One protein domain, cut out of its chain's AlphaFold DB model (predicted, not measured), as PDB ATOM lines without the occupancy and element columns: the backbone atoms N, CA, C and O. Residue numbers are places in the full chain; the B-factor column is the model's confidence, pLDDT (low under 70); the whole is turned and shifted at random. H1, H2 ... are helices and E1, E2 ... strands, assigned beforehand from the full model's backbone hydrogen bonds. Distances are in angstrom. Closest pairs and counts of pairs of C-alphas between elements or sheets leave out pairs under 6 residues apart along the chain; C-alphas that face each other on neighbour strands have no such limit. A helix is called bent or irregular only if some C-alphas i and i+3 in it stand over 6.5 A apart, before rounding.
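What this domain is: This is residues 3 to 100 of the 101 residues of the protein "Chaperone NapD" of Uliginosibacterium sp. TH139 (UniProt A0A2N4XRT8). A strongly twisted sheet of four strands has two helices, H1 and H2, over one face, the end of H1 near H2, and the other face bare, while a third helix, H3, sticks out from this body as a free arm. Residues 77 to 100, of which 81 to 98 belong to H3, stand free. The printed part has 98 residues, with E1, H1, E2, E3, H2, E4 and H3 along the chain; the sheet's order is E2, E3, E1, E4, all antiparallel, and the class is mixed, helices and strands. The whole is only just compact, close to loose, with a radius of gyration of the C-alphas of 14.8 A and spans of 42 by 40 by 22 A.

Where its parts are: Find C-alpha 3 at (444.771, -184.578, -216.977); from there E1, residues 3 to 10, runs 21.9 A. H1 follows at residues 12 to 22 and is irregular, with C-alphas 13 and 16 lying 7.7 A apart. Next come E2, residues 28 to 33, and E3, residues 39 to 45, which is 19.5 A long. H2 holds residues 52 to 60. E4, residues 65 to 75, runs 25.5 A and bends by 55 degrees at residue 72. H3, residues 81 to 98, runs 27.1 A to C-alpha 98 at (449.325, -212.369, -213.528).

How they stand to each other: Begin at the inner strands E3 and E1, antiparallel at 154 degrees, where N 6 and O 42 are 2.8 A apart, within hydrogen-bond range. On the other side of E1 is the edge strand E4, with N 5 and O 72 at 2.9 A. The hairpin E2 and E3 adds the other edge strand, with N 29 and O 43 at 2.8 A. Two split strand-helix-strand units, each with two strands running the same way and another strand between them, are E1, H1, E2 and E3, H2, E4; both crossovers are right-handed. H1 is on the sheet at a height of 7.8 A, its closest C-alphas to E3 being Ala 19 and Leu 40, 7.3 A. H2 is on the same face at a height of 7.7 A and runs along the strands, at 17 degrees to E3 on the local plane. H1 and H2 are close but not clearly touching, with the C-alphas of Leu 22 and Val 59 6.5 A apart. H3 is not on the sheet and is apart from H1 and H2. In H2 every O i to N i+4 pair is within hydrogen-bond range, against 5 of 7 in H1 and 12 of 14 in H3.

The domain as a whole: Look for the two C-alphas farthest apart at Glu 13 and Asp 82, 42.7 A. Without the free stretch the body spans 36 by 20 by 17 A. The printed part has no cut, and no link is long. Mean pLDDT of the printed part is 89.0, and residues 90 to 100 are under 70.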
ATOM      1  N   ILE A   3     443.318-184.779-217.061       95.25
ATOM      2  CA  ILE A   3     444.771-184.578-216.977       95.25
ATOM      3  C   ILE A   3     445.369-185.795-216.297       95.25
ATOM      4  O   ILE A   3     444.937-186.193-215.219       95.25
ATOM      5  N   VAL A   4     446.374-186.393-216.916       96.44
ATOM      6  CA  VAL A   4     446.998-187.621-216.446       96.44
ATOM      7  C   VAL A   4     448.500-187.426-216.345       96.44
ATOM      8  O   VAL A   4     449.132-186.938-217.274       96.44
ATOM      9  N   SER A   5     449.097-187.859-215.236       96.56
ATOM     10  CA  SER A   5     450.548-187.995-215.127       96.56
ATOM     11  C   SER A   5     450.952-189.457-215.241       96.56
ATOM     12  O   SER A   5     450.460-190.314-214.502       96.56
ATOM     13  N   LEU A   6     451.889-189.734-216.141       97.56
ATOM     14  CA  LEU A   6     452.524-191.026-216.317       97.56
ATOM     15  C   LEU A   6     453.986-190.962-215.888       97.56
ATOM     16  O   LEU A   6     454.749-190.093-216.312       97.56
ATOM     17  N   LEU A   7     454.396-191.966-215.119       97.25
ATOM     18  CA  LEU A   7     455.797-192.320-214.972       97.25
ATOM     19  C   LEU A   7     456.134-193.383-216.017       97.25
ATOM     20  O   LEU A   7     455.678-194.527-215.926       97.25
ATOM     21  N   VAL A   8     456.928-193.008-217.011       98.12
ATOM     22  CA  VAL A   8     457.302-193.877-218.128       98.12
ATOM     23  C   VAL A   8     458.690-194.439-217.872       98.12
ATOM     24  O   VAL A   8     459.651-193.688-217.732       98.12
ATOM     25  N   ARG A   9     458.809-195.762-217.795       98.06
ATOM     26  CA  ARG A   9     460.085-196.460-217.631       98.06
ATOM     27  C   ARG A   9     460.740-196.651-218.989       98.06
ATOM     28  O   ARG A   9     460.102-197.135-219.920       98.06
ATOM     29  N   VAL A  10     462.019-196.317-219.070       97.94
ATOM     30  CA  VAL A  10     462.851-196.416-220.274       97.94
ATOM     31  C   VAL A  10     464.238-196.919-219.888       97.94
ATOM     32  O   VAL A  10     464.598-196.932-218.708       97.94
ATOM     33  N   ARG A  11     465.041-197.328-220.870       96.81
ATOM     34  CA  ARG A  11     466.478-197.492-220.631       96.81
ATOM     35  C   ARG A  11     467.135-196.107-220.537       96.81
ATOM     36  O   ARG A  11     466.838-195.281-221.403       96.81
ATOM     37  N   PRO A  12     468.005-195.827-219.546       95.94
ATOM     38  CA  PRO A  12     468.637-194.512-219.397       95.94
ATOM     39  C   PRO A  12     469.336-194.016-220.670       95.94
ATOM     40  O   PRO A  12     469.206-192.852-221.039       95.94
ATOM     41  N   GLU A  13     470.003-194.912-221.396       96.31
ATOM     42  CA  GLU A  13     470.692-194.618-222.655       96.31
ATOM     43  C   GLU A  13     469.749-194.243-223.814       96.31
ATOM     44  O   GLU A  13     470.188-193.643-224.791       96.31
ATOM     45  N   GLN A  14     468.452-194.549-223.701       96.25
ATOM     46  CA  GLN A  14     467.414-194.229-224.690       96.25
ATOM     47  C   GLN A  14     466.501-193.078-224.245       96.25
ATOM     48  O   GLN A  14     465.624-192.665-225.001       96.25
ATOM     49  N   ALA A  15     466.686-192.543-223.034       95.44
ATOM     50  CA  ALA A  15     465.743-191.612-222.418       95.44
ATOM     51  C   ALA A  15     465.489-190.358-223.266       95.44
ATOM     52  O   ALA A  15     464.339-189.961-223.435       95.44
ATOM     53  N   ALA A  16     466.539-189.770-223.847       94.62
ATOM     54  CA  ALA A  16     466.421-188.581-224.690       94.62
ATOM     55  C   ALA A  16     465.682-188.857-226.013       94.62
ATOM     56  O   ALA A  16     464.854-188.054-226.439       94.62
ATOM     57  N   GLU A  17     465.946-190.003-226.649       96.62
ATOM     58  CA  GLU A  17     465.275-190.402-227.893       96.62
ATOM     59  C   GLU A  17     463.789-190.680-227.649       96.62
ATOM     60  O   GLU A  17     462.926-190.195-228.383       96.62
ATOM     61  N   VAL A  18     463.482-191.431-226.586       97.62
ATOM     62  CA  VAL A  18     462.098-191.725-226.205       97.62
ATOM     63  C   VAL A  18     461.375-190.434-225.830       97.62
ATOM     64  O   VAL A  18     460.285-190.197-226.333       97.62
ATOM     65  N   ALA A  19     461.989-189.554-225.037       96.56
ATOM     66  CA  ALA A  19     461.428-188.248-224.694       96.56
ATOM     67  C   ALA A  19     461.012-187.437-225.934       96.56
ATOM     68  O   ALA A  19     459.872-186.982-226.007       96.56
ATOM     69  N   ALA A  20     461.895-187.314-226.931       96.25
ATOM     70  CA  ALA A  20     461.591-186.602-228.172       96.25
ATOM     71  C   ALA A  20     460.406-187.222-228.933       96.25
ATOM     72  O   ALA A  20     459.582-186.503-229.492       96.25
ATOM     73  N   ARG A  21     460.292-188.556-228.919       96.88
ATOM     74  CA  ARG A  21     459.169-189.281-229.527       96.88
ATOM     75  C   ARG A  21     457.855-189.025-228.795       96.88
ATOM     76  O   ARG A  21     456.840-188.799-229.445       96.88
ATOM     77  N   LEU A  22     457.872-189.060-227.463       97.50
ATOM     78  CA  LEU A  22     456.664-188.909-226.653       97.50
ATOM     79  C   LEU A  22     456.058-187.505-226.763       97.50
ATOM     80  O   LEU A  22     454.840-187.391-226.745       97.50
ATOM     81  N   VAL A  23     456.868-186.457-226.956       96.19
ATOM     82  CA  VAL A  23     456.362-185.089-227.206       96.19
ATOM     83  C   VAL A  23     455.576-184.987-228.526       96.19
ATOM     84  O   VAL A  23     454.772-184.079-228.696       96.19
ATOM     85  N   GLY A  24     455.753-185.931-229.455       96.56
ATOM     86  CA  GLY A  24     454.960-186.001-230.686       96.56
ATOM     87  C   GLY A  24     453.549-186.576-230.508       96.56
ATOM     88  O   GLY A  24     452.779-186.581-231.467       96.56
ATOM     89  N   ILE A  25     453.203-187.090-229.325       97.31
ATOM     90  CA  ILE A  25     451.874-187.643-229.036       97.31
ATOM     91  C   ILE A  25     450.919-186.497-228.685       97.31
ATOM     92  O   ILE A  25     451.271-185.588-227.933       97.31
ATOM     93  N   ALA A  26     449.695-186.542-229.216       96.88
ATOM     94  CA  ALA A  26     448.680-185.525-228.958       96.88
ATOM     95  C   ALA A  26     448.425-185.352-227.449       96.88
ATOM     96  O   ALA A  26     448.244-186.330-226.717       96.88
ATOM     97  N   GLY A  27     448.446-184.099-226.988       96.00
ATOM     98  CA  GLY A  27     448.256-183.748-225.580       96.00
ATOM     99  C   GLY A  27     449.417-184.113-224.649       96.00
ATOM    100  O   GLY A  27     449.279-183.933-223.443       96.00
ATOM    101  N   ALA A  28     450.548-184.622-225.155       97.62
ATOM    102  CA  ALA A  28     451.673-185.032-224.319       97.62
ATOM    103  C   ALA A  28     452.673-183.899-224.050       97.62
ATOM    104  O   ALA A  28     453.128-183.209-224.959       97.62
ATOM    105  N   SER A  29     453.081-183.756-222.789       97.00
ATOM    106  CA  SER A  29     454.111-182.815-222.340       97.00
ATOM    107  C   SER A  29     455.110-183.486-221.399       97.00
ATOM    108  O   SER A  29     454.739-184.102-220.397       97.00
ATOM    109  N   LEU A  30     456.404-183.338-221.684       96.12
ATOM    110  CA  LEU A  30     457.475-183.872-220.843       96.12
ATOM    111  C   LEU A  30     457.841-182.877-219.735       96.12
ATOM    112  O   LEU A  30     458.203-181.741-220.018       96.12
ATOM    113  N   HIS A  31     457.803-183.329-218.484       92.62
ATOM    114  CA  HIS A  31     458.099-182.493-217.314       92.62
ATOM    115  C   HIS A  31     459.493-182.737-216.732       92.62
ATOM    116  O   HIS A  31     460.031-181.885-216.028       92.62
ATOM    117  N   GLY A  32     460.103-183.888-217.027       89.88
ATOM    118  CA  GLY A  32     461.477-184.165-216.625       89.88
ATOM    119  C   GLY A  32     461.832-185.642-216.626       89.88
ATOM    120  O   GLY A  32     461.043-186.502-217.028       89.88
ATOM    121  N   THR A  33     463.040-185.925-216.145       90.81
ATOM    122  CA  THR A  33     463.566-187.278-215.958       90.81
ATOM    123  C   THR A  33     463.962-187.477-214.501       90.81
ATOM    124  O   THR A  33     464.321-186.524-213.805       90.81
ATOM    125  N   THR A  34     463.934-188.714-214.021       86.75
ATOM    126  CA  THR A  34     464.522-189.037-212.717       86.75
ATOM    127  C   THR A  34     466.052-188.906-212.754       86.75
ATOM    128  O   THR A  34     466.640-188.981-213.838       86.75
ATOM    129  N   PRO A  35     466.729-188.730-211.598       85.81
ATOM    130  CA  PRO A  35     468.188-188.577-211.549       85.81
ATOM    131  C   PRO A  35     468.973-189.767-212.122       85.81
ATOM    132  O   PRO A  35     470.080-189.590-212.616       85.81
ATOM    133  N   ASP A  36     468.402-190.973-212.067       88.25
ATOM    134  CA  ASP A  36     468.961-192.198-212.652       88.25
ATOM    135  C   ASP A  36     468.694-192.327-214.166       88.25
ATOM    136  O   ASP A  36     469.140-193.288-214.789       88.25
ATOM    137  N   GLY A  37     467.947-191.393-214.766       86.75
ATOM    138  CA  GLY A  37     467.628-191.349-216.197       86.75
ATOM    139  C   GLY A  37     466.667-192.439-216.687       86.75
ATOM    140  O   GLY A  37     466.247-192.409-217.838       86.75
ATOM    141  N   GLY A  38     466.283-193.394-215.837       93.88
ATOM    142  CA  GLY A  38     465.464-194.547-216.226       93.88
ATOM    143  C   GLY A  38     463.959-194.282-216.265       93.88
ATOM    144  O   GLY A  38     463.182-195.192-216.571       93.88
ATOM    145  N   ARG A  39     463.514-193.075-215.895       96.44
ATOM    146  CA  ARG A  39     462.091-192.725-215.865       96.44
ATOM    147  C   ARG A  39     461.847-191.307-216.354       96.44
ATOM    148  O   ARG A  39     462.577-190.385-215.999       96.44
ATOM    149  N   LEU A  40     460.779-191.152-217.123       97.50
ATOM    150  CA  LEU A  40     460.287-189.885-217.649       97.50
ATOM    151  C   LEU A  40     458.961-189.542-216.972       97.50
ATOM    152  O   LEU A  40     458.113-190.420-216.801       97.50
ATOM    153  N   VAL A  41     458.775-188.275-216.609       96.81
ATOM    154  CA  VAL A  41     457.487-187.755-216.138       96.81
ATOM    155  C   VAL A  41     456.781-187.113-217.322       96.81
ATOM    156  O   VAL A  41     457.241-186.097-217.849       96.81
ATOM    157  N   VAL A  42     455.677-187.720-217.746       97.75
ATOM    158  CA  VAL A  42     454.881-187.288-218.899       97.75
ATOM    159  C   VAL A  42     453.499-186.888-218.407       97.75
ATOM    160  O   VAL A  42     452.869-187.638-217.670       97.75
ATOM    161  N   MET A  43     453.034-185.712-218.804       97.25
ATOM    162  CA  MET A  43     451.661-185.268-218.584       97.25
ATOM    163  C   MET A  43     450.884-185.415-219.885       97.25
ATOM    164  O   MET A  43     451.427-185.114-220.946       97.25
ATOM    165  N   LEU A  44     449.651-185.888-219.793       97.75
ATOM    166  CA  LEU A  44     448.723-186.044-220.899       97.75
ATOM    167  C   LEU A  44     447.454-185.258-220.592       97.75
ATOM    168  O   LEU A  44     446.925-185.364-219.485       97.75
ATOM    169  N   GLU A  45     446.957-184.530-221.577       96.81
ATOM    170  CA  GLU A  45     445.674-183.830-221.520       96.81
ATOM    171  C   GLU A  45     444.805-184.271-222.696       96.81
ATOM    172  O   GLU A  45     445.331-184.548-223.777       96.81
ATOM    173  N   ASP A  46     443.491-184.365-222.495       95.19
ATOM    174  CA  ASP A  46     442.553-184.547-223.603       95.19
ATOM    175  C   ASP A  46     442.399-183.260-224.433       95.19
ATOM    176  O   ASP A  46     442.760-182.163-224.008       95.19
ATOM    177  N   GLY A  47     441.904-183.394-225.662       93.31
ATOM    178  CA  GLY A  47     441.735-182.261-226.562       93.31
ATOM    179  C   GLY A  47     440.716-182.536-227.655       93.31
ATOM    180  O   GLY A  47     440.064-183.579-227.697       93.31
ATOM    181  N   GLU A  48     440.549-181.573-228.557       92.12
ATOM    182  CA  GLU A  48     439.599-181.720-229.655       92.12
ATOM    183  C   GLU A  48     440.016-182.883-230.573       92.12
ATOM    184  O   GLU A  48     441.074-182.859-231.201       92.12
ATOM    185  N   GLY A  49     439.176-183.920-230.637       90.94
ATOM    186  CA  GLY A  49     439.370-185.068-231.524       90.94
ATOM    187  C   GLY A  49     440.205-186.226-230.966       90.94
ATOM    188  O   GLY A  49     440.463-187.162-231.720       90.94
ATOM    189  N   TYR A  50     440.605-186.211-229.688       92.38
ATOM    190  CA  TYR A  50     441.305-187.338-229.056       92.38
ATOM    191  C   TYR A  50     441.041-187.421-227.546       92.38
ATOM    192  O   TYR A  50     440.915-186.405-226.862       92.38
ATOM    193  N   ALA A  51     440.973-188.643-227.015       94.44
ATOM    194  CA  ALA A  51     440.827-188.877-225.583       94.44
ATOM    195  C   ALA A  51     442.194-189.095-224.921       94.44
ATOM    196  O   ALA A  51     443.123-189.628-225.531       94.44
ATOM    197  N   VAL A  52     442.302-188.788-223.623       95.62
ATOM    198  CA  VAL A  52     443.530-189.061-222.854       95.62
ATOM    199  C   VAL A  52     443.924-190.546-222.908       95.62
ATOM    200  O   VAL A  52     445.106-190.879-222.905       95.62
ATOM    201  N   THR A  53     442.945-191.453-223.011       94.88
ATOM    202  CA  THR A  53     443.172-192.900-223.123       94.88
ATOM    203  C   THR A  53     443.915-193.282-224.404       94.88
ATOM    204  O   THR A  53     444.764-194.174-224.355       94.88
ATOM    205  N   ASP A  54     443.665-192.585-225.517       96.00
ATOM    206  CA  ASP A  54     444.386-192.799-226.778       96.00
ATOM    207  C   ASP A  54     445.865-192.432-226.610       96.00
ATOM    208  O   ASP A  54     446.758-193.186-227.004       96.00
ATOM    209  N   SER A  55     446.132-191.309-225.936       97.25
ATOM    210  CA  SER A  55     447.487-190.850-225.631       97.25
ATOM    211  C   SER A  55     448.201-191.773-224.638       97.25
ATOM    212  O   SER A  55     449.379-192.068-224.829       97.25
ATOM    213  N   ILE A  56     447.504-192.294-223.618       97.50
ATOM    214  CA  ILE A  56     448.064-193.301-222.698       97.50
ATOM    215  C   ILE A  56     448.497-194.535-223.487       97.50
ATOM    216  O   ILE A  56     449.634-194.979-223.337       97.50
ATOM    217  N   LEU A  57     447.628-195.058-224.360       97.44
ATOM    218  CA  LEU A  57     447.949-196.217-225.186       97.44
ATOM    219  C   LEU A  57     449.154-195.934-226.091       97.44
ATOM    220  O   LEU A  57     450.081-196.743-226.127       97.44
ATOM    221  N   ALA A  58     449.174-194.781-226.766       97.81
ATOM    222  CA  ALA A  58     450.276-194.369-227.629       97.81
ATOM    223  C   ALA A  58     451.614-194.300-226.874       97.81
ATOM    224  O   ALA A  58     452.630-194.763-227.393       97.81
ATOM    225  N   VAL A  59     451.620-193.787-225.637       98.00
ATOM    226  CA  VAL A  59     452.812-193.781-224.775       98.00
ATOM    227  C   VAL A  59     453.202-195.206-224.385       98.00
ATOM    228  O   VAL A  59     454.371-195.566-224.497       98.00
ATOM    229  N   SER A  60     452.250-196.036-223.947       97.38
ATOM    230  CA  SER A  60     452.520-197.400-223.477       97.38
ATOM    231  C   SER A  60     453.105-198.313-224.557       97.38
ATOM    232  O   SER A  60     453.877-199.210-224.222       97.38
ATOM    233  N   VAL A  61     452.765-198.092-225.832       97.69
ATOM    234  CA  VAL A  61     453.268-198.893-226.967       97.69
ATOM    235  C   VAL A  61     454.407-198.223-227.741       97.69
ATOM    236  O   VAL A  61     454.915-198.799-228.707       97.69
ATOM    237  N   ALA A  62     454.830-197.018-227.348       98.00
ATOM    238  CA  ALA A  62     455.931-196.325-228.001       98.00
ATOM    239  C   ALA A  62     457.235-197.129-227.868       98.00
ATOM    240  O   ALA A  62     457.607-197.592-226.791       98.00
ATOM    241  N   SER A  63     457.977-197.270-228.970       97.75
ATOM    242  CA  SER A  63     459.260-197.982-228.952       97.75
ATOM    243  C   SER A  63     460.214-197.382-227.901       97.75
ATOM    244  O   SER A  63     460.288-196.162-227.742       97.75
ATOM    245  N   GLY A  64     460.922-198.244-227.164       97.12
ATOM    246  CA  GLY A  64     461.814-197.857-226.061       97.12
ATOM    247  C   GLY A  64     461.126-197.679-224.701       97.12
ATOM    248  O   GLY A  64     461.818-197.608-223.682       97.12
ATOM    249  N   VAL A  65     459.790-197.666-224.649       98.12
ATOM    250  CA  VAL A  65     459.035-197.704-223.392       98.12
ATOM    251  C   VAL A  65     459.012-199.131-222.848       98.12
ATOM    252  O   VAL A  65     458.640-200.078-223.533       98.12
ATOM    253  N   LEU A  66     459.437-199.283-221.595       97.81
ATOM    254  CA  LEU A  66     459.470-200.556-220.867       97.81
ATOM    255  C   LEU A  66     458.217-200.766-220.011       97.81
ATOM    256  O   LEU A  66     457.927-201.882-219.590       97.81
ATOM    257  N   GLY A  67     457.507-199.683-219.705       96.31
ATOM    258  CA  GLY A  67     456.268-199.716-218.947       96.31
ATOM    259  C   GLY A  67     455.829-198.324-218.519       96.31
ATOM    260  O   GLY A  67     456.636-197.400-218.419       96.31
ATOM    261  N   THR A  68     454.543-198.186-218.233       96.94
ATOM    262  CA  THR A  68     453.918-196.931-217.812       96.94
ATOM    263  C   THR A  68     453.204-197.135-216.488       96.94
ATOM    264  O   THR A  68     452.499-198.123-216.300       96.94
ATOM    265  N   THR A  69     453.363-196.198-215.561       96.06
ATOM    266  CA  THR A  69     452.602-196.162-214.310       96.06
ATOM    267  C   THR A  69     451.772-194.891-214.282       96.06
ATOM    268  O   THR A  69     452.334-193.802-214.376       96.06
ATOM    269  N   LEU A  70     450.452-195.031-214.137       95.25
ATOM    270  CA  LEU A  70     449.562-193.907-213.865       95.25
ATOM    271  C   LEU A  70     449.864-193.383-212.458       95.25
ATOM    272  O   LEU A  70     449.634-194.081-211.472       95.25
ATOM    273  N   ALA A  71     450.451-192.192-212.381       93.56
ATOM    274  CA  ALA A  71     450.863-191.572-211.126       93.56
ATOM    275  C   ALA A  71     449.791-190.625-210.575       93.56
ATOM    276  O   ALA A  71     449.674-190.466-209.362       93.56
ATOM    277  N   TYR A  72     449.024-190.001-211.467       94.12
ATOM    278  CA  TYR A  72     447.979-189.050-211.118       94.12
ATOM    279  C   TYR A  72     446.926-188.990-212.224       94.12
ATOM    280  O   TYR A  72     447.265-189.114-213.403       94.12
ATOM    281  N   GLU A  73     445.679-188.757-211.831       93.38
ATOM    282  CA  GLU A  73     444.562-188.475-212.723       93.38
ATOM    283  C   GLU A  73     443.706-187.356-212.122       93.38
ATOM    284  O   GLU A  73     443.386-187.366-210.932       93.38
ATOM    285  N   TYR A  74     443.338-186.405-212.970       93.19
ATOM    286  CA  TYR A  74     442.322-185.396-212.732       93.19
ATOM    287  C   TYR A  74     441.174-185.585-213.718       93.19
ATOM    288  O   TYR A  74     441.389-185.906-214.889       93.19
ATOM    289  N   THR A  75     439.962-185.319-213.245       91.25
ATOM    290  CA  THR A  75     438.741-185.353-214.038       91.25
ATOM    291  C   THR A  75     437.745-184.320-213.527       91.25
ATOM    292  O   THR A  75     437.584-184.178-212.318       91.25
ATOM    293  N   ASP A  76     437.053-183.638-214.445       87.31
ATOM    294  CA  ASP A  76     435.892-182.796-214.103       87.31
ATOM    295  C   ASP A  76     434.664-183.623-213.689       87.31
ATOM    296  O   ASP A  76     433.741-183.104-213.068       87.31
ATOM    297  N   GLU A  77     434.622-184.905-214.059       85.62
ATOM    298  CA  GLU A  77     433.561-185.815-213.621       85.62
ATOM    299  C   GLU A  77     433.671-186.052-212.113       85.62
ATOM    300  O   GLU A  77     434.738-186.422-211.614       85.62
ATOM    301  N   GLU A  78     432.563-185.868-211.395       80.12
ATOM    302  CA  GLU A  78     432.484-186.217-209.980       80.12
ATOM    303  C   GLU A  78     432.674-187.727-209.815       80.12
ATOM    304  O   GLU A  78     431.842-188.521-210.245       80.12
ATOM    305  N   VAL A  79     433.777-188.119-209.178       78.44
ATOM    306  CA  VAL A  79     434.027-189.510-208.797       78.44
ATOM    307  C   VAL A  79     433.475-189.726-207.398       78.44
ATOM    308  O   VAL A  79     433.939-189.119-206.428       78.44
ATOM    309  N   THR A  80     432.498-190.615-207.271       86.19
ATOM    310  CA  THR A  80     431.979-190.990-205.955       86.19
ATOM    311  C   THR A  80     432.977-191.890-205.207       86.19
ATOM    312  O   THR A  80     433.762-192.622-205.823       86.19
ATOM    313  N   PRO A  81     432.959-191.902-203.860       84.12
ATOM    314  CA  PRO A  81     433.817-192.796-203.078       84.12
ATOM    315  C   PRO A  81     433.673-194.282-203.451       84.12
ATOM    316  O   PRO A  81     434.665-195.015-203.451       84.12
ATOM    317  N   ASP A  82     432.463-194.719-203.810       86.31
ATOM    318  CA  ASP A  82     432.171-196.106-204.191       86.31
ATOM    319  C   ASP A  82     432.780-196.482-205.553       86.31
ATOM    320  O   ASP A  82     433.312-197.587-205.722       86.31
ATOM    321  N   GLU A  83     432.775-195.557-206.514       80.25
ATOM    322  CA  GLU A  83     433.420-195.745-207.819       80.25
ATOM    323  C   GLU A  83     434.942-195.855-207.674       80.25
ATOM    324  O   GLU A  83     435.558-196.767-208.237       80.25
ATOM    325  N   LEU A  84     435.547-195.004-206.840       78.56
ATOM    326  CA  LEU A  84     436.981-195.056-206.551       78.56
ATOM    327  C   LEU A  84     437.376-196.370-205.856       78.56
ATOM    328  O   LEU A  84     438.366-197.008-206.234       78.56
ATOM    329  N   ALA A  85     436.593-196.809-204.866       82.44
ATOM    330  CA  ALA A  85     436.815-198.076-204.171       82.44
ATOM    331  C   ALA A  85     436.725-199.276-205.131       82.44
ATOM    332  O   ALA A  85     437.554-200.192-205.075       82.44
ATOM    333  N   THR A  86     435.766-199.242-206.059       81.75
ATOM    334  CA  THR A  86     435.577-200.278-207.081       81.75
ATOM    335  C   THR A  86     436.764-200.342-208.047       81.75
ATOM    336  O   THR A  86     437.304-201.429-208.294       81.75
ATOM    337  N   ALA A  87     437.234-199.194-208.547       77.06
ATOM    338  CA  ALA A  87     438.395-199.118-209.436       77.06
ATOM    339  C   ALA A  87     439.677-199.649-208.762       77.06
ATOM    340  O   ALA A  87     440.399-200.477-209.332       77.06
ATOM    341  N   MET A  88     439.919-199.258-207.506       75.44
ATOM    342  CA  MET A  88     441.063-199.710-206.702       75.44
ATOM    343  C   MET A  88     441.053-201.229-206.461       75.44
ATOM    344  O   MET A  88     442.083-201.898-206.602       75.44
ATOM    345  N   ALA A  89     439.889-201.805-206.142       75.50
ATOM    346  CA  ALA A  89     439.743-203.243-205.916       75.50
ATOM    347  C   ALA A  89     440.008-204.075-207.187       75.50
ATOM    348  O   ALA A  89     440.583-205.166-207.110       75.50
ATOM    349  N   SER A  90     439.634-203.552-208.360       66.12
ATOM    350  CA  SER A  90     439.875-204.188-209.663       66.12
ATOM    351  C   SER A  90     441.366-204.235-210.033       66.12
ATOM    352  O   SER A  90     441.847-205.241-210.561       66.12
ATOM    353  N   SER A  91     442.128-203.191-209.688       61.88
ATOM    354  CA  SER A  91     443.579-203.129-209.930       61.88
ATOM    355  C   SER A  91     444.354-204.173-209.106       61.88
ATOM    356  O   SER A  91     445.239-204.862-209.615       61.88
ATOM    357  N   LYS A  92     443.938-204.401-207.850       60.84
ATOM    358  CA  LYS A  92     444.540-205.408-206.956       60.84
ATOM    359  C   LYS A  92     444.322-206.850-207.432       60.84
ATOM    360  O   LYS A  92     445.202-207.688-207.251       60.84
ATOM    361  N   LYS A  93     443.167-207.148-208.039       58.34
ATOM    362  CA  LYS A  93     442.838-208.497-208.539       58.34
ATOM    363  C   LYS A  93     443.646-208.885-209.779       58.34
ATOM    364  O   LYS A  93     444.070-210.034-209.866       58.34
ATOM    365  N   ARG A  94     443.911-207.940-210.691       53.53
ATOM    366  CA  ARG A  94     444.734-208.188-211.891       53.53
ATOM    367  C   ARG A  94     446.180-208.556-211.547       53.53
ATOM    368  O   ARG A  94     446.691-209.534-212.076       53.53
ATOM    369  N   HIS A  95     446.782-207.869-210.574       52.44
ATOM    370  CA  HIS A  95     448.155-208.153-210.135       52.44
ATOM    371  C   HIS A  95     448.331-209.553-209.515       52.44
ATOM    372  O   HIS A  95     449.384-210.167-209.654       52.44
ATOM    373  N   VAL A  96     447.296-210.090-208.855       55.97
ATOM    374  CA  VAL A  96     447.338-211.441-208.265       55.97
ATOM    375  C   VAL A  96     447.191-212.531-209.333       55.97
ATOM    376  O   VAL A  96     447.813-213.580-209.209       55.97
ATOM    377  N   GLN A  97     446.409-212.288-210.389       52.22
ATOM    378  CA  GLN A  97     446.192-213.274-211.453       52.22
ATOM    379  C   GLN A  97     447.390-213.411-212.402       52.22
ATOM    380  O   GLN A  97     447.683-214.520-212.834       52.22
ATOM    381  N   GLU A  98     448.125-212.331-212.672       53.12
ATOM    382  CA  GLU A  98     449.325-212.369-213.528       53.12
ATOM    383  C   GLU A  98     450.550-213.005-212.843       53.12
ATOM    384  O   GLU A  98     451.477-213.427-213.522       53.12
ATOM    385  N   MET A  99     450.560-213.121-211.509       54.50
ATOM    386  CA  MET A  99     451.615-213.820-210.756       54.50
ATOM    387  C   MET A  99     451.382-215.334-210.603       54.50
ATOM    388  O   MET A  99     452.243-216.030-210.067       54.50
ATOM    389  N   GLN A 100     450.210-215.841-210.996       49.09
ATOM    390  CA  GLN A 100     449.817-217.249-210.840       49.09
ATOM    391  C   GLN A 100     449.788-218.035-212.163       49.09
ATOM    392  O   GLN A 100     449.415-219.209-212.150       49.09
TER     393      GLN A 100